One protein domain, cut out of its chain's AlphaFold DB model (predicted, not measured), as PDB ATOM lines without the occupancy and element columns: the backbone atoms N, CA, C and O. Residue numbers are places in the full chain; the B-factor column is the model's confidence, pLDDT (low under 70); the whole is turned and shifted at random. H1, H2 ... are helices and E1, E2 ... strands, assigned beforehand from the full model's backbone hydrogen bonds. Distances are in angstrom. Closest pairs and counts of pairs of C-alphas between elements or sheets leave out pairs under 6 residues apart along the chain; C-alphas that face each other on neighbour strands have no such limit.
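AT A GLANCE: This is residues 564 to 730 of the 730 residues of an uncharacterized protein of Cloacibacillus porcorum (UniProt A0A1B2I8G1). Two strongly twisted five-strand sheets are only partly face to face, as a loose sandwich at one end of an elongated model; the sheet E3 E6 E9 E10 E11 runs on from there toward a small lobe at the other end, where H1 packs on the two parallel strands E4 and E5. The short helix H2 covers one end of the sandwich near both sheets, and the long links of residues 606 to 618 and 623 to 640 loop out around the small lobe. The printed part has 167 residues with two named helices and twelve named strands, in the order E1 E2 E3 H1 E4 E5 E6 H2 E7 E8 E9 E10 E11 E12, and the class is mostly strand. The sheet E3 E6 E9 E10 E11 is antiparallel throughout, and the sheet E2 E1 E12 E7 E8 is mixed. The whole is only just compact, close to loose, with a radius of gyration of the C-alphas of 18.2 A and spans of 60 by 36 by 26 A.

IN THESE COORDINATES: In the first sheet, E3 is residues 582 to 586, E6 is 641 to 647 and 15.4 A long, E9 is 680 to 688 and 19.5 A, E10 is 702 to 713 and 20.9 A, and E11 is 719 to 721. E10 begins with C-alpha 702 at (115.259, 155.837, 171.382). In the second sheet, E1 is residues 564 to 567, E2 is 570 to 574, E7 is 662 to 666 and 13.3 A long, E8 is 671 to 674, and E12 is 724 to 729 and 13.7 A. E1 begins with C-alpha 564 at (105.461, 151.600, 196.794), and E12 ends with C-alpha 729 at (94.701, 151.418, 197.420). H1 is residues 590 to 598 and 13.5 A long, H2 is 648 to 654, E4 is 602 to 605 and E5 is 619 to 622.

HOW THE PARTS SIT: The first sheet runs E3 E6 E9 E10 E11, with E3 and E11 as edge strands. N 584 and O 643 of E3 and E6 are 3.0 A apart, and N 644 and O 685 of E6 and E9 are 2.9 A apart, both within hydrogen-bond range. E9, E10 and E11 form a meander, each strand the antiparallel neighbour of the one before; N 683 and O 710 are 2.9 A apart, and N 711 and O 721 are 2.9 A apart. E9 bends by 87 degrees at residue 684 and E10 by 110 degrees at residue 708. The second sheet, E2 E1 E12 E7 E8, makes a sandwich with the first, two sheets face to face, their facing parts 10.3 A centre to centre. The closest C-alphas of E10 and E12 are those of Pro 709 and Val 724, 5.4 A apart. E1 and E12 are parallel, with N 566 and O 727 at 2.8 A; E12 and E7 are antiparallel, with N 665 and O 726 at 2.8 A. E1 and E2 are a hairpin, with N 572 and O 565 at 2.9 A, and so are E7 and E8, with N 664 and O 672 at 2.9 A. H2 is on the first sheet at a height of 6.8 A and only grazes the second with residues 648 to 652. The closest C-alphas of H1 and E4 are those of Leu 596 and Ala 602, 5.2 A apart; E4 and E5 are parallel, with N 605 and O 621 at 2.9 A. Every O i to N i+4 pair is within hydrogen-bond range in H2, and 3 of 5 are in H1.

THE WHOLE: The two C-alphas farthest apart are those of Gly 569 and Lys 629, 61.2 A. The printed part has no cut and ends at residue 730, the chain's last. The links E4 to E5, E5 to E6 and E9 to E10 are long, with 13, 18 and 13 residues. The mean pLDDT of the printed part is 72.2, and 74 residues are under 70, among them residues 600 to 641 and 688 to 702.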
ATOM      1  N   ASP A 564     106.125 152.155 195.618       95.81
ATOM      2  CA  ASP A 564     105.461 151.600 196.794       95.81
ATOM      3  C   ASP A 564     103.965 151.389 196.541       95.81
ATOM      4  O   ASP A 564     103.329 152.127 195.793       95.81
ATOM      5  N   VAL A 565     103.380 150.380 197.174       94.25
ATOM      6  CA  VAL A 565     101.934 150.160 197.173       94.25
ATOM      7  C   VAL A 565     101.464 150.020 198.610       94.25
ATOM      8  O   VAL A 565     101.961 149.169 199.351       94.25
ATOM      9  N   SER A 566     100.514 150.864 198.994       93.75
ATOM     10  CA  SER A 566      99.880 150.864 200.306       93.75
ATOM     11  C   SER A 566      98.453 150.367 200.179       93.75
ATOM     12  O   SER A 566      97.602 151.064 199.639       93.75
ATOM     13  N   ALA A 567      98.189 149.167 200.690       89.12
ATOM     14  CA  ALA A 567      96.864 148.554 200.704       89.12
ATOM     15  C   ALA A 567      96.555 148.048 202.116       89.12
ATOM     16  O   ALA A 567      97.423 147.462 202.767       89.12
ATOM     17  N   GLN A 568      95.334 148.292 202.606       82.00
ATOM     18  CA  GLN A 568      94.886 147.850 203.940       82.00
ATOM     19  C   GLN A 568      95.838 148.269 205.084       82.00
ATOM     20  O   GLN A 568      96.042 147.537 206.049       82.00
ATOM     21  N   GLY A 569      96.467 149.445 204.964       78.31
ATOM     22  CA  GLY A 569      97.416 149.971 205.954       78.31
ATOM     23  C   GLY A 569      98.829 149.369 205.904       78.31
ATOM     24  O   GLY A 569      99.672 149.758 206.710       78.31
ATOM     25  N   ILE A 570      99.122 148.464 204.964       86.12
ATOM     26  CA  ILE A 570     100.454 147.878 204.770       86.12
ATOM     27  C   ILE A 570     101.101 148.490 203.528       86.12
ATOM     28  O   ILE A 570     100.576 148.351 202.424       86.12
ATOM     29  N   ARG A 571     102.277 149.101 203.703       91.81
ATOM     30  CA  ARG A 571     103.119 149.606 202.611       91.81
ATOM     31  C   ARG A 571     104.122 148.543 202.173       91.81
ATOM     32  O   ARG A 571     104.833 147.982 203.007       91.81
ATOM     33  N   ARG A 572     104.202 148.277 200.870       92.50
ATOM     34  CA  ARG A 572     105.146 147.328 200.261       92.50
ATOM     35  C   ARG A 572     105.902 147.992 199.121       92.50
ATOM     36  O   ARG A 572     105.278 148.593 198.253       92.50
ATOM     37  N   THR A 573     107.218 147.825 199.086       94.19
ATOM     38  CA  THR A 573     108.031 148.242 197.938       94.19
ATOM     39  C   THR A 573     107.978 147.182 196.849       94.19
ATOM     40  O   THR A 573     108.248 146.005 197.087       94.19
ATOM     41  N   VAL A 574     107.620 147.607 195.643       92.19
ATOM     42  CA  VAL A 574     107.492 146.760 194.461       92.19
ATOM     43  C   VAL A 574     108.735 146.897 193.594       92.19
ATOM     44  O   VAL A 574     109.233 147.998 193.349       92.19
ATOM     45  N   TYR A 575     109.210 145.761 193.095       90.06
ATOM     46  CA  TYR A 575     110.349 145.648 192.191       90.06
ATOM     47  C   TYR A 575     109.853 145.204 190.815       90.06
ATOM     48  O   TYR A 575     109.137 144.209 190.690       90.06
ATOM     49  N   ALA A 576     110.220 145.938 189.766       86.94
ATOM     50  CA  ALA A 576     109.703 145.723 188.415       86.94
ATOM     51  C   ALA A 576     110.156 144.386 187.794       86.94
ATOM     52  O   ALA A 576     109.489 143.867 186.896       86.94
ATOM     53  N   SER A 577     111.280 143.811 188.232       82.69
ATOM     54  CA  SER A 577     111.730 142.483 187.791       82.69
ATOM     55  C   SER A 577     110.851 141.337 188.289       82.69
ATOM     56  O   SER A 577     110.782 140.315 187.612       82.69
ATOM     57  N   LYS A 578     110.140 141.509 189.412       85.06
ATOM     58  CA  LYS A 578     109.303 140.468 190.032       85.06
ATOM     59  C   LYS A 578     107.908 140.347 189.411       85.06
ATOM     60  O   LYS A 578     107.133 139.488 189.818       85.06
ATOM     61  N   LEU A 579     107.586 141.197 188.437       84.38
ATOM     62  CA  LEU A 579     106.282 141.246 187.782       84.38
ATOM     63  C   LEU A 579     106.376 140.788 186.323       84.38
ATOM     64  O   LEU A 579     107.311 141.136 185.596       84.38
ATOM     65  N   LYS A 580     105.360 140.057 185.860       83.06
ATOM     66  CA  LYS A 580     105.219 139.650 184.458       83.06
ATOM     67  C   LYS A 580     104.803 140.857 183.624       83.06
ATOM     68  O   LYS A 580     103.755 141.442 183.876       83.06
ATOM     69  N   ARG A 581     105.633 141.236 182.653       79.69
ATOM     70  CA  ARG A 581     105.514 142.485 181.877       79.69
ATOM     71  C   ARG A 581     104.602 142.332 180.661       79.69
ATOM     72  O   ARG A 581     104.597 141.276 180.029       79.69
ATOM     73  N   TYR A 582     103.948 143.426 180.278       73.75
ATOM     74  CA  TYR A 582     103.217 143.575 179.022       73.75
ATOM     75  C   TYR A 582     103.892 144.624 178.134       73.75
ATOM     76  O   TYR A 582     104.503 145.585 178.612       73.75
ATOM     77  N   ARG A 583     103.793 144.426 176.819       68.75
ATOM     78  CA  ARG A 583     104.165 145.433 175.824       68.75
ATOM     79  C   ARG A 583     102.888 145.949 175.190       68.75
ATOM     80  O   ARG A 583     102.118 145.140 174.684       68.75
ATOM     81  N   THR A 584     102.704 147.261 175.203       69.38
ATOM     82  CA  THR A 584     101.565 147.911 174.556       69.38
ATOM     83  C   THR A 584     102.038 149.078 173.691       69.38
ATOM     84  O   THR A 584     103.109 149.659 173.907       69.38
ATOM     85  N   VAL A 585     101.276 149.391 172.654       65.62
ATOM     86  CA  VAL A 585     101.512 150.531 171.763       65.62
ATOM     87  C   VAL A 585     100.333 151.462 171.980       65.62
ATOM     88  O   VAL A 585      99.204 151.019 171.854       65.62
ATOM     89  N   ILE A 586     100.582 152.716 172.350       62.47
ATOM     90  CA  ILE A 586      99.502 153.669 172.617       62.47
ATOM     91  C   ILE A 586      99.795 154.933 171.806       62.47
ATOM     92  O   ILE A 586     100.788 155.613 172.104       62.47
ATOM     93  N   PRO A 587      98.980 155.269 170.788       58.25
ATOM     94  CA  PRO A 587      97.893 154.476 170.169       58.25
ATOM     95  C   PRO A 587      98.400 153.236 169.398       58.25
ATOM     96  O   PRO A 587      99.545 153.238 168.942       58.25
ATOM     97  N   GLU A 588      97.581 152.195 169.205       60.12
ATOM     98  CA  GLU A 588      98.007 150.898 168.641       60.12
ATOM     99  C   GLU A 588      98.288 150.954 167.134       60.12
ATOM    100  O   GLU A 588      99.143 150.219 166.623       60.12
ATOM    101  N   SER A 589      97.598 151.832 166.399       60.78
ATOM    102  CA  SER A 589      97.802 151.994 164.959       60.78
ATOM    103  C   SER A 589      97.421 153.379 164.440       60.78
ATOM    104  O   SER A 589      96.674 154.124 165.063       60.78
ATOM    105  N   LEU A 590      97.897 153.718 163.237       58.25
ATOM    106  CA  LEU A 590      97.450 154.926 162.543       58.25
ATOM    107  C   LEU A 590      95.947 154.881 162.231       58.25
ATOM    108  O   LEU A 590      95.275 155.891 162.395       58.25
ATOM    109  N   GLY A 591      95.425 153.720 161.820       63.25
ATOM    110  CA  GLY A 591      94.000 153.561 161.514       63.25
ATOM    111  C   GLY A 591      93.111 153.802 162.736       63.25
ATOM    112  O   GLY A 591      92.026 154.363 162.609       63.25
ATOM    113  N   GLU A 592      93.599 153.460 163.930       65.31
ATOM    114  CA  GLU A 592      92.939 153.803 165.189       65.31
ATOM    115  C   GLU A 592      92.913 155.324 165.396       65.31
ATOM    116  O   GLU A 592      91.843 155.886 165.614       65.31
ATOM    117  N   VAL A 593      94.042 156.020 165.223       61.47
ATOM    118  CA  VAL A 593      94.095 157.492 165.346       61.47
ATOM    119  C   VAL A 593      93.211 158.189 164.306       61.47
ATOM    120  O   VAL A 593      92.536 159.165 164.627       61.47
ATOM    121  N   GLU A 594      93.157 157.677 163.076       67.50
ATOM    122  CA  GLU A 594      92.278 158.193 162.022       67.50
ATOM    123  C   GLU A 594      90.792 157.972 162.346       67.50
ATOM    124  O   GLU A 594      89.974 158.853 162.083       67.50
ATOM    125  N   SER A 595      90.435 156.850 162.980       70.31
ATOM    126  CA  SER A 595      89.056 156.588 163.411       70.31
ATOM    127  C   SER A 595      88.576 157.570 164.490       70.31
ATOM    128  O   SER A 595      87.413 157.972 164.482       70.31
ATOM    129  N   LEU A 596      89.484 158.046 165.349       66.62
ATOM    130  CA  LEU A 596      89.203 159.020 166.413       66.62
ATOM    131  C   LEU A 596      88.944 160.438 165.892       66.62
ATOM    132  O   LEU A 596      88.387 161.277 166.601       66.62
ATOM    133  N   VAL A 597      89.309 160.726 164.641       70.50
ATOM    134  CA  VAL A 597      88.932 161.990 163.993       70.50
ATOM    135  C   VAL A 597      87.412 162.062 163.831       70.50
ATOM    136  O   VAL A 597      86.819 163.122 164.014       70.50
ATOM    137  N   LEU A 598      86.762 160.927 163.547       76.69
ATOM    138  CA  LEU A 598      85.314 160.855 163.337       76.69
ATOM    139  C   LEU A 598      84.515 161.147 164.618       76.69
ATOM    140  O   LEU A 598      83.409 161.674 164.535       76.69
ATOM    141  N   SER A 599      85.069 160.842 165.796       73.31
ATOM    142  CA  SER A 599      84.444 161.114 167.100       73.31
ATOM    143  C   SER A 599      84.781 162.501 167.679       73.31
ATOM    144  O   SER A 599      84.277 162.877 168.748       73.31
ATOM    145  N   GLY A 600      85.616 163.282 166.978       67.50
ATOM    146  CA  GLY A 600      86.155 164.564 167.452       67.50
ATOM    147  C   GLY A 600      87.210 164.419 168.556       67.50
ATOM    148  O   GLY A 600      87.558 165.393 169.230       67.50
ATOM    149  N   ASP A 601      87.697 163.198 168.767       63.12
ATOM    150  CA  ASP A 601      88.696 162.866 169.772       63.12
ATOM    151  C   ASP A 601      90.124 163.154 169.286       63.12
ATOM    152  O   ASP A 601      90.981 163.499 170.095       63.12
ATOM    153  N   ALA A 602      90.356 163.109 167.972       64.56
ATOM    154  CA  ALA A 602      91.564 163.586 167.297       64.56
ATOM    155  C   ALA A 602      91.217 164.659 166.246       64.56
ATOM    156  O   ALA A 602      90.063 164.794 165.840       64.56
ATOM    157  N   LEU A 603      92.207 165.431 165.789       63.62
ATOM    158  CA  LEU A 603      92.024 166.439 164.735       63.62
ATOM    159  C   LEU A 603      93.069 166.290 163.627       63.62
ATOM    160  O   LEU A 603      94.261 166.150 163.898       63.62
ATOM    161  N   ILE A 604      92.629 166.384 162.370       68.12
ATOM    162  CA  ILE A 604      93.532 166.517 161.220       68.12
ATOM    163  C   ILE A 604      93.761 167.999 160.943       68.12
ATOM    164  O   ILE A 604      92.804 168.766 160.851       68.12
ATOM    165  N   LEU A 605      95.019 168.392 160.785       61.31
ATOM    166  CA  LEU A 605      95.395 169.767 160.481       61.31
ATOM    167  C   LEU A 605      95.765 169.887 159.002       61.31
ATOM    168  O   LEU A 605      96.633 169.165 158.521       61.31
ATOM    169  N   TYR A 606      95.104 170.804 158.303       65.38
ATOM    170  CA  TYR A 606      95.338 171.160 156.896       65.38
ATOM    171  C   TYR A 606      95.851 172.596 156.776       65.38
ATOM    172  O   TYR A 606      95.746 173.357 157.740       65.38
ATOM    173  N   ASP A 607      96.429 172.959 155.625       56.88
ATOM    174  CA  ASP A 607      97.099 174.261 155.432       56.88
ATOM    175  C   ASP A 607      96.180 175.456 155.726       56.88
ATOM    176  O   ASP A 607      96.646 176.476 156.223       56.88
ATOM    177  N   ASP A 608      94.869 175.266 155.567       57.09
ATOM    178  CA  ASP A 608      93.838 176.292 155.755       57.09
ATOM    179  C   ASP A 608      93.234 176.313 157.181       57.09
ATOM    180  O   ASP A 608      92.176 176.898 157.422       57.09
ATOM    181  N   SER A 609      93.853 175.626 158.149       56.78
ATOM    182  CA  SER A 609      93.321 175.509 159.519       56.78
ATOM    183  C   SER A 609      93.672 176.737 160.371       56.78
ATOM    184  O   SER A 609      94.525 176.656 161.256       56.78
ATOM    185  N   ASP A 610      93.004 177.867 160.135       46.97
ATOM    186  CA  ASP A 610      93.218 179.124 160.883       46.97
ATOM    187  C   ASP A 610      92.640 179.103 162.315       46.97
ATOM    188  O   ASP A 610      92.943 179.965 163.141       46.97
ATOM    189  N   VAL A 611      91.838 178.087 162.652       49.62
ATOM    190  CA  VAL A 611      91.278 177.881 163.994       49.62
ATOM    191  C   VAL A 611      91.645 176.479 164.471       49.62
ATOM    192  O   VAL A 611      91.146 175.482 163.953       49.62
ATOM    193  N   ILE A 612      92.509 176.390 165.487       56.03
ATOM    194  CA  ILE A 612      92.812 175.116 166.149       56.03
ATOM    195  C   ILE A 612      91.590 174.740 166.992       56.03
ATOM    196  O   ILE A 612      91.463 175.156 168.146       56.03
ATOM    197  N   GLY A 613      90.684 173.942 166.426       56.97
ATOM    198  CA  GLY A 613      89.792 173.133 167.250       56.97
ATOM    199  C   GLY A 613      90.654 172.322 168.218       56.97
ATOM    200  O   GLY A 613      91.658 171.741 167.811       56.97
ATOM    201  N   ARG A 614      90.331 172.326 169.513       57.78
ATOM    202  CA  ARG A 614      91.007 171.436 170.462       57.78
ATOM    203  C   ARG A 614      90.313 170.078 170.384       57.78
ATOM    204  O   ARG A 614      89.167 169.998 170.828       57.78
ATOM    205  N   PRO A 615      90.937 169.044 169.788       58.94
ATOM    206  CA  PRO A 615      90.385 167.700 169.869       58.94
ATOM    207  C   PRO A 615      90.315 167.280 171.336       58.94
ATOM    208  O   PRO A 615      91.125 167.731 172.150       58.94
ATOM    209  N   LYS A 616      89.369 166.406 171.680       59.66
ATOM    210  CA  LYS A 616      89.164 166.008 173.083       59.66
ATOM    211  C   LYS A 616      90.401 165.341 173.701       59.66
ATOM    212  O   LYS A 616      90.612 165.505 174.896       59.66
ATOM    213  N   ARG A 617      91.226 164.643 172.901       54.12
ATOM    214  CA  ARG A 617      92.417 163.893 173.357       54.12
ATOM    215  C   ARG A 617      93.759 164.561 173.046       54.12
ATOM    216  O   ARG A 617      94.779 163.891 173.095       54.12
ATOM    217  N   ASN A 618      93.791 165.833 172.628       50.47
ATOM    218  CA  ASN A 618      95.027 166.493 172.151       50.47
ATOM    219  C   ASN A 618      95.813 165.684 171.084       50.47
ATOM    220  O   ASN A 618      97.015 165.877 170.907       50.47
ATOM    221  N   LEU A 619      95.138 164.793 170.348       55.91
ATOM    222  CA  LEU A 619      95.731 163.987 169.285       55.91
ATOM    223  C   LEU A 619      95.607 164.724 167.954       55.91
ATOM    224  O   LEU A 619      94.504 165.081 167.531       55.91
ATOM    225  N   PHE A 620      96.735 164.920 167.275       58.97
ATOM    226  CA  PHE A 620      96.793 165.641 166.008       58.97
ATOM    227  C   PHE A 620      97.415 164.786 164.906       58.97
ATOM    228  O   PHE A 620      98.452 164.157 165.106       58.97
ATOM    229  N   ILE A 621      96.808 164.826 163.722       61.62
ATOM    230  CA  ILE A 621      97.389 164.328 162.474       61.62
ATOM    231  C   ILE A 621      97.721 165.558 161.624       61.62
ATOM    232  O   ILE A 621      96.825 166.167 161.041       61.62
ATOM    233  N   ASP A 622      98.989 165.969 161.573       54.53
ATOM    234  CA  ASP A 622      99.380 167.167 160.818       54.53
ATOM    235  C   ASP A 622      99.657 166.841 159.340       54.53
ATOM    236  O   ASP A 622     100.582 166.091 159.022       54.53
ATOM    237  N   LYS A 623      98.842 167.403 158.440       57.69
ATOM    238  CA  LYS A 623      98.966 167.279 156.980       57.69
ATOM    239  C   LYS A 623      99.408 168.582 156.297       57.69
ATOM    240  O   LYS A 623      99.380 168.655 155.071       57.69
ATOM    241  N   ARG A 624      99.817 169.602 157.057       55.47
ATOM    242  CA  ARG A 624     100.210 170.926 156.541       55.47
ATOM    243  C   ARG A 624     101.572 170.901 155.846       55.47
ATOM    244  O   ARG A 624     102.500 170.261 156.336       55.47
ATOM    245  N   GLY A 625     101.709 171.594 154.716       48.66
ATOM    246  CA  GLY A 625     102.956 171.743 153.959       48.66
ATOM    247  C   GLY A 625     103.408 170.496 153.191       48.66
ATOM    248  O   GLY A 625     104.549 170.439 152.729       48.66
ATOM    249  N   ILE A 626     102.539 169.490 153.048       48.78
ATOM    250  CA  ILE A 626     102.859 168.214 152.399       48.78
ATOM    251  C   ILE A 626     102.438 168.282 150.926       48.78
ATOM    252  O   ILE A 626     101.261 168.411 150.613       48.78
ATOM    253  N   ALA A 627     103.392 168.175 149.995       41.28
ATOM    254  CA  ALA A 627     103.068 168.052 148.572       41.28
ATOM    255  C   ALA A 627     102.363 166.708 148.305       41.28
ATOM    256  O   ALA A 627     102.783 165.694 148.855       41.28
ATOM    257  N   ASP A 628     101.387 166.663 147.388       37.31
ATOM    258  CA  ASP A 628     100.526 165.500 147.048       37.31
ATOM    259  C   ASP A 628     101.237 164.156 146.745       37.31
ATOM    260  O   ASP A 628     100.592 163.137 146.499       37.31
ATOM    261  N   LYS A 629     102.574 164.125 146.705       33.62
ATOM    262  CA  LYS A 629     103.401 162.936 146.426       33.62
ATOM    263  C   LYS A 629     104.431 162.601 147.504       33.62
ATOM    264  O   LYS A 629     105.104 161.580 147.388       33.62
ATOM    265  N   THR A 630     104.573 163.424 148.536       35.56
ATOM    266  CA  THR A 630     105.252 163.026 149.769       35.56
ATOM    267  C   THR A 630     104.201 162.371 150.642       35.56
ATOM    268  O   THR A 630     103.202 162.996 150.982       35.56
ATOM    269  N   THR A 631     104.382 161.091 150.965       35.56
ATOM    270  CA  THR A 631     103.527 160.426 151.952       35.56
ATOM    271  C   THR A 631     103.461 161.290 153.223       35.56
ATOM    272  O   THR A 631     104.479 161.921 153.520       35.56
ATOM    273  N   PRO A 632     102.348 161.306 153.986       36.09
ATOM    274  CA  PRO A 632     102.159 162.088 155.228       36.09
ATOM    275  C   PRO A 632     103.167 161.831 156.377       36.09
ATOM    276  O   PRO A 632     102.902 162.100 157.541       36.09
ATOM    277  N   PHE A 633     104.306 161.227 156.070       44.03
ATOM    278  CA  PHE A 633     104.992 160.200 156.837       44.03
ATOM    279  C   PHE A 633     106.517 160.364 156.761       44.03
ATOM    280  O   PHE A 633     107.274 159.409 156.922       44.03
ATOM    281  N   GLY A 634     106.973 161.592 156.502       33.75
ATOM    282  CA  GLY A 634     108.357 161.997 156.732       33.75
ATOM    283  C   GLY A 634     108.642 162.232 158.218       33.75
ATOM    284  O   GLY A 634     107.727 162.346 159.035       33.75
ATOM    285  N   TYR A 635     109.931 162.296 158.559       35.12
ATOM    286  CA  TYR A 635     110.435 162.696 159.874       35.12
ATOM    287  C   TYR A 635     109.697 163.948 160.388       35.12
ATOM    288  O   TYR A 635     109.857 165.014 159.807       35.12
ATOM    289  N   GLY A 636     108.901 163.827 161.461       40.62
ATOM    290  CA  GLY A 636     108.385 165.001 162.182       40.62
ATOM    291  C   GLY A 636     106.990 164.904 162.808       40.62
ATOM    292  O   GLY A 636     106.793 165.488 163.865       40.62
ATOM    293  N   ASN A 637     106.028 164.171 162.230       46.16
ATOM    294  CA  ASN A 637     104.621 164.580 162.442       46.16
ATOM    295  C   ASN A 637     103.712 163.638 163.263       46.16
ATOM    296  O   ASN A 637     102.627 164.056 163.656       46.16
ATOM    297  N   LEU A 638     104.131 162.407 163.590       47.06
ATOM    298  CA  LEU A 638     103.445 161.554 164.578       47.06
ATOM    299  C   LEU A 638     104.480 160.707 165.337       47.06
ATOM    300  O   LEU A 638     105.114 159.827 164.749       47.06
ATOM    301  N   VAL A 639     104.665 160.969 166.635       51.47
ATOM    302  CA  VAL A 639     105.521 160.148 167.506       51.47
ATOM    303  C   VAL A 639     104.636 159.140 168.228       51.47
ATOM    304  O   VAL A 639     103.892 159.499 169.135       51.47
ATOM    305  N   MET A 640     104.709 157.872 167.823       57.94
ATOM    306  CA  MET A 640     104.083 156.789 168.582       57.94
ATOM    307  C   MET A 640     105.009 156.352 169.712       57.94
ATOM    308  O   MET A 640     106.170 155.996 169.471       57.94
ATOM    309  N   TYR A 641     104.471 156.319 170.928       66.06
ATOM    310  CA  TYR A 641     105.145 155.752 172.084       66.06
ATOM    311  C   TYR A 641     104.759 154.283 172.229       66.06
ATOM    312  O   TYR A 641     103.587 153.907 172.227       66.06
ATOM    313  N   ARG A 642     105.764 153.423 172.376       73.88
ATOM    314  CA  ARG A 642     105.544 152.031 172.777       73.88
ATOM    315  C   ARG A 642     105.941 151.880 174.214       73.88
ATOM    316  O   ARG A 642     107.132 151.969 174.515       73.88
ATOM    317  N   TYR A 643     104.953 151.669 175.063       81.00
ATOM    318  CA  TYR A 643     105.149 151.537 176.489       81.00
ATOM    319  C   TYR A 643     105.338 150.068 176.865       81.00
ATOM    320  O   TYR A 643     104.704 149.155 176.335       81.00
ATOM    321  N   GLU A 644     106.238 149.837 177.809       85.44
ATOM    322  CA  GLU A 644     106.396 148.549 178.470       85.44
ATOM    323  C   GLU A 644     106.107 148.735 179.951       85.44
ATOM    324  O   GLU A 644     106.578 149.691 180.580       85.44
ATOM    325  N   GLY A 645     105.283 147.845 180.490       89.44
ATOM    326  CA  GLY A 645     104.647 148.055 181.779       89.44
ATOM    327  C   GLY A 645     103.478 147.118 182.006       89.44
ATOM    328  O   GLY A 645     103.513 145.957 181.588       89.44
ATOM    329  N   TRP A 646     102.462 147.638 182.680       92.06
ATOM    330  CA  TRP A 646     101.281 146.900 183.099       92.06
ATOM    331  C   TRP A 646     100.061 147.803 183.034       92.06
ATOM    332  O   TRP A 646     100.153 148.970 183.412       92.06
ATOM    333  N   TYR A 647      98.911 147.260 182.651       90.19
ATOM    334  CA  TYR A 647      97.650 147.887 183.035       90.19
ATOM    335  C   TYR A 647      97.584 147.935 184.563       90.19
ATOM    336  O   TYR A 647      98.041 147.005 185.231       90.19
ATOM    337  N   LEU A 648      97.084 149.032 185.128       90.50
ATOM    338  CA  LEU A 648      97.091 149.239 186.576       90.50
ATOM    339  C   LEU A 648      96.317 148.132 187.307       90.50
ATOM    340  O   LEU A 648      96.767 147.663 188.351       90.50
ATOM    341  N   GLU A 649      95.213 147.664 186.727       88.06
ATOM    342  CA  GLU A 649      94.454 146.527 187.253       88.06
ATOM    343  C   GLU A 649      95.312 145.253 187.327       88.06
ATOM    344  O   GLU A 649      95.428 144.636 188.386       88.06
ATOM    345  N   ASP A 650      95.997 144.898 186.234       88.44
ATOM    346  CA  ASP A 650      96.891 143.736 186.185       88.44
ATOM    347  C   ASP A 650      98.093 143.885 187.125       88.44
ATOM    348  O   ASP A 650      98.541 142.903 187.724       88.44
ATOM    349  N   PHE A 651      98.624 145.100 187.265       90.81
ATOM    350  CA  PHE A 651      99.707 145.416 188.193       90.81
ATOM    351  C   PHE A 651      99.292 145.111 189.636       90.81
ATOM    352  O   PHE A 651      99.990 144.378 190.335       90.81
ATOM    353  N   LEU A 652      98.134 145.615 190.071       89.62
ATOM    354  CA  LEU A 652      97.613 145.391 191.423       89.62
ATOM    355  C   LEU A 652      97.200 143.928 191.642       89.62
ATOM    356  O   LEU A 652      97.496 143.348 192.690       89.62
ATOM    357  N   LYS A 653      96.621 143.284 190.623       89.19
ATOM    358  CA  LYS A 653      96.254 141.864 190.652       89.19
ATOM    359  C   LYS A 653      97.463 140.950 190.838       89.19
ATOM    360  O   LYS A 653      97.389 140.002 191.618       89.19
ATOM    361  N   GLN A 654      98.591 141.240 190.185       89.88
ATOM    362  CA  GLN A 654      99.843 140.494 190.381       89.88
ATOM    363  C   GLN A 654     100.401 140.621 191.806       89.88
ATOM    364  O   GLN A 654     101.117 139.733 192.263       89.88
ATOM    365  N   LEU A 655     100.043 141.685 192.525       89.44
ATOM    366  CA  LEU A 655     100.391 141.883 193.934       89.44
ATOM    367  C   LEU A 655      99.375 141.245 194.900       89.44
ATOM    368  O   LEU A 655      99.549 141.343 196.117       89.44
ATOM    369  N   GLY A 656      98.327 140.596 194.377       86.69
ATOM    370  CA  GLY A 656      97.242 140.007 195.162       86.69
ATOM    371  C   GLY A 656      96.322 141.047 195.804       86.69
ATOM    372  O   GLY A 656      95.738 140.771 196.850       86.69
ATOM    373  N   ILE A 657      96.231 142.248 195.224       86.00
ATOM    374  CA  ILE A 657      95.446 143.359 195.761       86.00
ATOM    375  C   ILE A 657      94.151 143.491 194.960       86.00
ATOM    376  O   ILE A 657      94.173 143.802 193.771       86.00
ATOM    377  N   THR A 658      93.024 143.284 195.636       77.44
ATOM    378  CA  THR A 658      91.698 143.686 195.151       77.44
ATOM    379  C   THR A 658      91.421 145.098 195.646       77.44
ATOM    380  O   THR A 658      91.759 145.413 196.787       77.44
ATOM    381  N   TYR A 659      90.818 145.942 194.816       71.19
ATOM    382  CA  TYR A 659      90.648 147.353 195.140       71.19
ATOM    383  C   TYR A 659      89.300 147.896 194.685       71.19
ATOM    384  O   TYR A 659      88.718 147.403 193.719       71.19
ATOM    385  N   ILE A 660      88.827 148.922 195.391       65.62
ATOM    386  CA  ILE A 660      87.657 149.717 195.003       65.62
ATOM    387  C   ILE A 660      88.126 151.088 194.515       65.62
ATOM    388  O   ILE A 660      87.582 151.622 193.551       65.62
ATOM    389  N   GLU A 661      89.186 151.633 195.122       84.06
ATOM    390  CA  GLU A 661      89.756 152.923 194.739       84.06
ATOM    391  C   GLU A 661      91.284 152.901 194.727       84.06
ATOM    392  O   GLU A 661      91.926 152.238 195.540       84.06
ATOM    393  N   CYS A 662      91.883 153.680 193.824       90.50
ATOM    394  CA  CYS A 662      93.330 153.849 193.751       90.50
ATOM    395  C   CYS A 662      93.694 155.333 193.638       90.50
ATOM    396  O   CYS A 662      93.114 156.087 192.857       90.50
ATOM    397  N   THR A 663      94.690 155.754 194.411       93.62
ATOM    398  CA  THR A 663      95.288 157.090 194.356       93.62
ATOM    399  C   THR A 663      96.773 156.959 194.053       93.62
ATOM    400  O   THR A 663      97.501 156.315 194.804       93.62
ATOM    401  N   ALA A 664      97.232 157.583 192.971       94.69
ATOM    402  CA  ALA A 664      98.654 157.702 192.671       94.69
ATOM    403  C   ALA A 664      99.244 158.908 193.411       94.69
ATOM    404  O   ALA A 664      98.614 159.966 193.480       94.69
ATOM    405  N   VAL A 665     100.444 158.748 193.958       95.88
ATOM    406  CA  VAL A 665     101.188 159.794 194.659       95.88
ATOM    407  C   VAL A 665     102.559 159.933 194.016       95.88
ATOM    408  O   VAL A 665     103.273 158.939 193.877       95.88
ATOM    409  N   ASP A 666     102.945 161.143 193.624       93.69
ATOM    410  CA  ASP A 666     104.276 161.404 193.071       93.69
ATOM    411  C   ASP A 666     105.339 161.607 194.169       93.69
ATOM    412  O   ASP A 666     105.061 161.598 195.372       93.69
ATOM    413  N   LYS A 667     106.596 161.814 193.762       87.94
ATOM    414  CA  LYS A 667     107.711 162.069 194.691       87.94
ATOM    415  C   LYS A 667     107.546 163.355 195.522       87.94
ATOM    416  O   LYS A 667     108.139 163.448 196.595       87.94
ATOM    417  N   ALA A 668     106.792 164.340 195.036       90.50
ATOM    418  CA  ALA A 668     106.514 165.589 195.745       90.50
ATOM    419  C   ALA A 668     105.315 165.471 196.709       90.50
ATOM    420  O   ALA A 668     105.056 166.398 197.476       90.50
ATOM    421  N   GLY A 669     104.608 164.336 196.702       90.56
ATOM    422  CA  GLY A 669     103.423 164.086 197.521       90.56
ATOM    423  C   GLY A 669     102.109 164.527 196.869       90.56
ATOM    424  O   GLY A 669     101.073 164.510 197.537       90.56
ATOM    425  N   ILE A 670     102.123 164.914 195.590       93.94
ATOM    426  CA  ILE A 670     100.917 165.268 194.834       93.94
ATOM    427  C   ILE A 670     100.099 164.003 194.610       93.94
ATOM    428  O   ILE A 670     100.624 162.988 194.158       93.94
ATOM    429  N   LYS A 671      98.803 164.077 194.919       94.50
ATOM    430  CA  LYS A 671      97.874 162.947 194.846       94.50
ATOM    431  C   LYS A 671      96.913 163.106 193.677       94.50
ATOM    432  O   LYS A 671      96.281 164.151 193.545       94.50
ATOM    433  N   VAL A 672      96.748 162.049 192.891       92.25
ATOM    434  CA  VAL A 672      95.737 161.950 191.831       92.25
ATOM    435  C   VAL A 672      94.874 160.725 192.104       92.25
ATOM    436  O   VAL A 672      95.365 159.596 192.095       92.25
ATOM    437  N   ARG A 673      93.585 160.952 192.374       90.56
ATOM    438  CA  ARG A 673      92.592 159.879 192.501       90.56
ATOM    439  C   ARG A 673      92.216 159.398 191.103       90.56
ATOM    440  O   ARG A 673      91.928 160.219 190.236       90.56
ATOM    441  N   LEU A 674      92.236 158.088 190.895       88.44
ATOM    442  CA  LEU A 674      92.005 157.471 189.593       88.44
ATOM    443  C   LEU A 674      90.544 157.026 189.513       88.44
ATOM    444  O   LEU A 674      90.118 156.176 190.291       88.44
ATOM    445  N   SER A 675      89.775 157.640 188.612       70.25
ATOM    446  CA  SER A 675      88.341 157.372 188.436       70.25
ATOM    447  C   SER A 675      88.067 156.069 187.686       70.25
ATOM    448  O   SER A 675      87.126 155.367 188.034       70.25
ATOM    449  N   GLU A 676      88.912 155.721 186.710       73.75
ATOM    450  CA  GLU A 676      88.850 154.463 185.960       73.75
ATOM    451  C   GLU A 676      90.257 153.873 185.843       73.75
ATOM    452  O   GLU A 676      91.145 154.393 185.171       73.75
ATOM    453  N   THR A 677      90.494 152.789 186.573       71.44
ATOM    454  CA  THR A 677      91.819 152.153 186.661       71.44
ATOM    455  C   THR A 677      92.133 151.246 185.470       71.44
ATOM    456  O   THR A 677      93.310 151.012 185.201       71.44
ATOM    457  N   GLY A 678      91.110 150.790 184.735       73.62
ATOM    458  CA  GLY A 678      91.266 150.044 183.478       73.62
ATOM    459  C   GLY A 678      91.933 150.869 182.371       73.62
ATOM    460  O   GLY A 678      92.675 150.326 181.555       73.62
ATOM    461  N   ASP A 679      91.788 152.193 182.438       80.06
ATOM    462  CA  ASP A 679      92.368 153.139 181.482       80.06
ATOM    463  C   ASP A 679      93.754 153.642 181.899       80.06
ATOM    464  O   ASP A 679      94.296 154.576 181.311       80.06
ATOM    465  N   CYS A 680      94.361 153.042 182.922       88.62
ATOM    466  CA  CYS A 680      95.666 153.446 183.425       88.62
ATOM    467  C   CYS A 680      96.733 152.400 183.092       88.62
ATOM    468  O   CYS A 680      96.596 151.218 183.406       88.62
ATOM    469  N   PHE A 681      97.855 152.852 182.539       89.88
ATOM    470  CA  PHE A 681      99.033 152.041 182.265       89.88
ATOM    471  C   PHE A 681     100.221 152.511 183.107       89.88
ATOM    472  O   PHE A 681     100.649 153.663 183.051       89.88
ATOM    473  N   VAL A 682     100.782 151.598 183.891       92.81
ATOM    474  CA  VAL A 682     101.971 151.794 184.719       92.81
ATOM    475  C   VAL A 682     103.201 151.458 183.875       92.81
ATOM    476  O   VAL A 682     103.632 150.306 183.803       92.81
ATOM    477  N   ALA A 683     103.770 152.458 183.204       90.88
ATOM    478  CA  ALA A 683     104.927 152.281 182.333       90.88
ATOM    479  C   ALA A 683     106.245 152.325 183.118       90.88
ATOM    480  O   ALA A 683     106.489 153.261 183.882       90.88
ATOM    481  N   PHE A 684     107.146 151.370 182.868       88.94
ATOM    482  CA  PHE A 684     108.541 151.419 183.341       88.94
ATOM    483  C   PHE A 684     109.532 151.799 182.235       88.94
ATOM    484  O   PHE A 684     110.666 152.185 182.524       88.94
ATOM    485  N   ARG A 685     109.127 151.686 180.970       86.00
ATOM    486  CA  ARG A 685     109.930 152.052 179.801       86.00
ATOM    487  C   ARG A 685     109.021 152.527 178.678       86.00
ATOM    488  O   ARG A 685     107.897 152.047 178.554       86.00
ATOM    489  N   HIS A 686     109.531 153.407 177.825       84.69
ATOM    490  CA  HIS A 686     108.969 153.598 176.492       84.69
ATOM    491  C   HIS A 686     110.045 153.558 175.411       84.69
ATOM    492  O   HIS A 686     111.230 153.739 175.690       84.69
ATOM    493  N   SER A 687     109.620 153.353 174.170       73.00
ATOM    494  CA  SER A 687     110.435 153.611 172.985       73.00
ATOM    495  C   SER A 687     109.677 154.492 171.997       73.00
ATOM    496  O   SER A 687     108.462 154.348 171.860       73.00
ATOM    497  N   GLU A 688     110.391 155.391 171.323       67.62
ATOM    498  CA  GLU A 688     109.841 156.334 170.340       67.62
ATOM    499  C   GLU A 688     110.326 156.013 168.913       67.62
ATOM    500  O   GLU A 688     111.476 155.613 168.699       67.62
ATOM    501  N   SER A 689     109.436 156.165 167.925       55.41
ATOM    502  CA  SER A 689     109.730 156.009 166.489       55.41
ATOM    503  C   SER A 689     109.723 157.368 165.797       55.41
ATOM    504  O   SER A 689     108.774 158.135 165.956       55.41
ATOM    505  N   LYS A 690     110.740 157.640 164.970       49.69
ATOM    506  CA  LYS A 690     110.715 158.763 164.028       49.69
ATOM    507  C   LYS A 690     109.949 158.328 162.775       49.69
ATOM    508  O   LYS A 690     110.530 157.749 161.867       49.69
ATOM    509  N   GLY A 691     108.642 158.577 162.749       43.53
ATOM    510  CA  GLY A 691     107.785 158.311 161.591       43.53
ATOM    511  C   GLY A 691     106.945 157.030 161.681       43.53
ATOM    512  O   GLY A 691     107.268 156.068 162.383       43.53
ATOM    513  N   VAL A 692     105.838 157.081 160.948       35.78
ATOM    514  CA  VAL A 692     104.785 156.082 160.675       35.78
ATOM    515  C   VAL A 692     104.669 156.067 159.146       35.78
ATOM    516  O   VAL A 692     104.885 157.137 158.594       35.78
ATOM    517  N   PRO A 693     104.380 154.966 158.419       37.69
ATOM    518  CA  PRO A 693     103.808 153.694 158.866       37.69
ATOM    519  C   PRO A 693     104.830 152.573 159.055       37.69
ATOM    520  O   PRO A 693     104.480 151.492 159.526       37.69
ATOM    521  N   TYR A 694     106.096 152.806 158.714       39.03
ATOM    522  CA  TYR A 694     107.112 151.776 158.833       39.03
ATOM    523  C   TYR A 694     107.647 151.748 160.254       39.03
ATOM    524  O   TYR A 694     108.257 152.690 160.745       39.03
ATOM    525  N   ASN A 695     107.354 150.632 160.912       41.03
ATOM    526  CA  ASN A 695     107.918 150.142 162.157       41.03
ATOM    527  C   ASN A 695     109.438 150.418 162.197       41.03
ATOM    528  O   ASN A 695     110.205 149.540 161.810       41.03
ATOM    529  N   THR A 696     109.883 151.603 162.658       45.28
ATOM    530  CA  THR A 696     111.314 151.885 162.884       45.28
ATOM    531  C   THR A 696     111.855 150.710 163.671       45.28
ATOM    532  O   THR A 696     111.284 150.393 164.721       45.28
ATOM    533  N   ALA A 697     112.850 150.004 163.133       42.62
ATOM    534  CA  ALA A 697     113.329 148.773 163.741       42.62
ATOM    535  C   ALA A 697     113.665 149.024 165.219       42.62
ATOM    536  O   ALA A 697     114.135 150.106 165.569       42.62
ATOM    537  N   VAL A 698     113.363 148.060 166.097       48.19
ATOM    538  CA  VAL A 698     113.395 148.251 167.565       48.19
ATOM    539  C   VAL A 698     114.711 148.871 168.037       48.19
ATOM    540  O   VAL A 698     114.698 149.724 168.916       48.19
ATOM    541  N   TYR A 699     115.823 148.497 167.409       47.91
ATOM    542  CA  TYR A 699     117.155 148.969 167.766       47.91
ATOM    543  C   TYR A 699     117.463 150.415 167.298       47.91
ATOM    544  O   TYR A 699     118.378 151.027 167.835       47.91
ATOM    545  N   LYS A 700     116.698 150.994 166.355       44.88
ATOM    546  CA  LYS A 700     116.788 152.420 165.951       44.88
ATOM    547  C   LYS A 700     115.901 153.343 166.785       44.88
ATOM    548  O   LYS A 700     115.916 154.559 166.595       44.88
ATOM    549  N   ARG A 701     115.084 152.787 167.680       60.22
ATOM    550  CA  ARG A 701     114.230 153.586 168.558       60.22
ATOM    551  C   ARG A 701     115.035 154.104 169.722       60.22
ATOM    552  O   ARG A 701     115.783 153.356 170.347       60.22
ATOM    553  N   ARG A 702     114.793 155.359 170.088       64.69
ATOM    554  CA  ARG A 702     115.259 155.837 171.382       64.69
ATOM    555  C   ARG A 702     114.386 155.181 172.445       64.69
ATOM    556  O   ARG A 702     113.166 155.319 172.426       64.69
ATOM    557  N   ALA A 703     115.009 154.405 173.319       74.25
ATOM    558  CA  ALA A 703     114.347 153.807 174.464       74.25
ATOM    559  C   ALA A 703     114.682 154.622 175.712       74.25
ATOM    560  O   ALA A 703     115.842 154.944 175.956       74.25
ATOM    561  N   THR A 704     113.667 154.910 176.515       82.56
ATOM    562  CA  THR A 704     113.815 155.597 177.795       82.56
ATOM    563  C   THR A 704     113.277 154.688 178.885       82.56
ATOM    564  O   THR A 704     112.083 154.380 178.906       82.56
ATOM    565  N   GLU A 705     114.147 154.259 179.795       86.19
ATOM    566  CA  GLU A 705     113.739 153.582 181.028       86.19
ATOM    567  C   GLU A 705     113.503 154.599 182.139       86.19
ATOM    568  O   GLU A 705     114.247 155.571 182.275       86.19
ATOM    569  N   TYR A 706     112.477 154.367 182.951       88.81
ATOM    570  CA  TYR A 706     112.126 155.249 184.051       88.81
ATOM    571  C   TYR A 706     112.609 154.685 185.385       88.81
ATOM    572  O   TYR A 706     112.500 153.487 185.642       88.81
ATOM    573  N   ALA A 707     113.119 155.560 186.255       87.81
ATOM    574  CA  ALA A 707     113.524 155.178 187.609       87.81
ATOM    575  C   ALA A 707     112.313 154.866 188.504       87.81
ATOM    576  O   ALA A 707     112.394 154.020 189.388       87.81
ATOM    577  N   ARG A 708     111.190 155.539 188.238       91.00
ATOM    578  CA  ARG A 708     109.873 155.334 188.844       91.00
ATOM    579  C   ARG A 708     108.822 155.237 187.744       91.00
ATOM    580  O   ARG A 708     109.065 155.758 186.653       91.00
ATOM    581  N   PRO A 709     107.671 154.596 187.983       93.00
ATOM    582  CA  PRO A 709     106.678 154.450 186.943       93.00
ATOM    583  C   PRO A 709     106.152 155.792 186.453       93.00
ATOM    584  O   PRO A 709     105.969 156.746 187.215       93.00
ATOM    585  N   ARG A 710     105.860 155.828 185.157       92.62
ATOM    586  CA  ARG A 710     105.007 156.846 184.563       92.62
ATOM    587  C   ARG A 710     103.605 156.270 184.455       92.62
ATOM    588  O   ARG A 710     103.432 155.213 183.854       92.62
ATOM    589  N   LEU A 711     102.628 156.959 185.034       92.56
ATOM    590  CA  LEU A 711     101.226 156.621 184.855       92.56
ATOM    591  C   LEU A 711     100.737 157.279 183.571       92.56
ATOM    592  O   LEU A 711     100.772 158.505 183.439       92.56
ATOM    593  N   VAL A 712     100.342 156.447 182.624       88.12
ATOM    594  CA  VAL A 712      99.916 156.839 181.286       88.12
ATOM    595  C   VAL A 712      98.446 156.495 181.143       88.12
ATOM    596  O   VAL A 712      98.016 155.423 181.559       88.12
ATOM    597  N   SER A 713      97.678 157.401 180.568       81.88
ATOM    598  CA  SER A 713      96.317 157.126 180.140       81.88
ATOM    599  C   SER A 713      96.372 156.203 178.924       81.88
ATOM    600  O   SER A 713      96.979 156.531 177.909       81.88
ATOM    601  N   VAL A 714      95.777 155.016 179.027       76.94
ATOM    602  CA  VAL A 714      95.567 154.108 177.889       76.94
ATOM    603  C   VAL A 714      94.639 154.770 176.883       76.94
ATOM    604  O   VAL A 714      94.819 154.576 175.682       76.94
ATOM    605  N   TYR A 715      93.693 155.577 177.380       69.69
ATOM    606  CA  TYR A 715      92.728 156.257 176.542       69.69
ATOM    607  C   TYR A 715      93.431 157.118 175.507       69.69
ATOM    608  O   TYR A 715      93.147 156.918 174.349       69.69
ATOM    609  N   ASP A 716      94.373 158.000 175.844       64.44
ATOM    610  CA  ASP A 716      94.977 158.965 174.904       64.44
ATOM    611  C   ASP A 716      96.513 158.961 174.833       64.44
ATOM    612  O   ASP A 716      97.082 159.608 173.956       64.44
ATOM    613  N   GLY A 717      97.191 158.187 175.679       68.62
ATOM    614  CA  GLY A 717      98.650 158.160 175.779       68.62
ATOM    615  C   GLY A 717      99.237 159.312 176.594       68.62
ATOM    616  O   GLY A 717     100.467 159.378 176.734       68.62
ATOM    617  N   ASP A 718      98.398 160.192 177.157       72.75
ATOM    618  CA  ASP A 718      98.860 161.308 177.972       72.75
ATOM    619  C   ASP A 718      99.431 160.820 179.301       72.75
ATOM    620  O   ASP A 718      99.045 159.805 179.889       72.75
ATOM    621  N   THR A 719     100.410 161.571 179.796       83.00
ATOM    622  CA  THR A 719     100.992 161.288 181.104       83.00
ATOM    623  C   THR A 719     100.083 161.834 182.197       83.00
ATOM    624  O   THR A 719     100.098 163.034 182.456       83.00
ATOM    625  N   ILE A 720      99.362 160.945 182.882       87.12
ATOM    626  CA  ILE A 720      98.557 161.277 184.066       87.12
ATOM    627  C   ILE A 720      99.476 161.745 185.201       87.12
ATOM    628  O   ILE A 720      99.212 162.746 185.862       87.12
ATOM    629  N   MET A 721     100.577 161.021 185.428       90.81
ATOM    630  CA  MET A 721     101.546 161.345 186.473       90.81
ATOM    631  C   MET A 721     102.944 160.836 186.106       90.81
ATOM    632  O   MET A 721     103.120 159.696 185.669       90.81
ATOM    633  N   LYS A 722     103.959 161.683 186.296       91.62
ATOM    634  CA  LYS A 722     105.376 161.299 186.206       91.62
ATOM    635  C   LYS A 722     105.884 160.900 187.588       91.62
ATOM    636  O   LYS A 722     105.414 161.430 188.586       91.62
ATOM    637  N   ASP A 723     106.868 160.006 187.617       91.69
ATOM    638  CA  ASP A 723     107.606 159.640 188.828       91.69
ATOM    639  C   ASP A 723     106.712 159.213 190.003       91.69
ATOM    640  O   ASP A 723     106.897 159.668 191.138       91.69
ATOM    641  N   VAL A 724     105.751 158.320 189.733       95.31
ATOM    642  CA  VAL A 724     104.844 157.798 190.760       95.31
ATOM    643  C   VAL A 724     105.668 157.131 191.860       95.31
ATOM    644  O   VAL A 724     106.432 156.193 191.621       95.31
ATOM    645  N   ALA A 725     105.547 157.648 193.074       95.06
ATOM    646  CA  ALA A 725     106.247 157.154 194.244       95.06
ATOM    647  C   ALA A 725     105.449 156.071 194.969       95.06
ATOM    648  O   ALA A 725     106.048 155.104 195.441       95.06
ATOM    649  N   GLU A 726     104.124 156.216 195.023       96.00
ATOM    650  CA  GLU A 726     103.242 155.323 195.765       96.00
ATOM    651  C   GLU A 726     101.861 155.194 195.105       96.00
ATOM    652  O   GLU A 726     101.304 156.176 194.617       96.00
ATOM    653  N   PHE A 727     101.283 153.993 195.134       94.69
ATOM    654  CA  PHE A 727      99.853 153.775 194.913       94.69
ATOM    655  C   PHE A 727      99.174 153.467 196.248       94.69
ATOM    656  O   PHE A 727      99.506 152.482 196.905       94.69
ATOM    657  N   ILE A 728      98.218 154.302 196.646       93.19
ATOM    658  CA  ILE A 728      97.380 154.087 197.827       93.19
ATOM    659  C   ILE A 728      96.076 153.459 197.359       93.19
ATOM    660  O   ILE A 728      95.361 154.043 196.542       93.19
ATOM    661  N   VAL A 729      95.781 152.278 197.882       89.88
ATOM    662  CA  VAL A 729      94.701 151.418 197.420       89.88
ATOM    663  C   VAL A 729      93.724 151.167 198.567       89.88
ATOM    664  O   VAL A 729      94.132 150.737 199.652       89.88
ATOM    665  N   GLY A 730      92.456 151.503 198.321       79.19
ATOM    666  CA  GLY A 730      91.340 151.446 199.268       79.19
ATOM    667  C   GLY A 730      90.353 150.332 198.974       79.19
ATOM    668  O   GLY A 730      90.126 150.029 197.775       79.19
TER     669      GLY A 730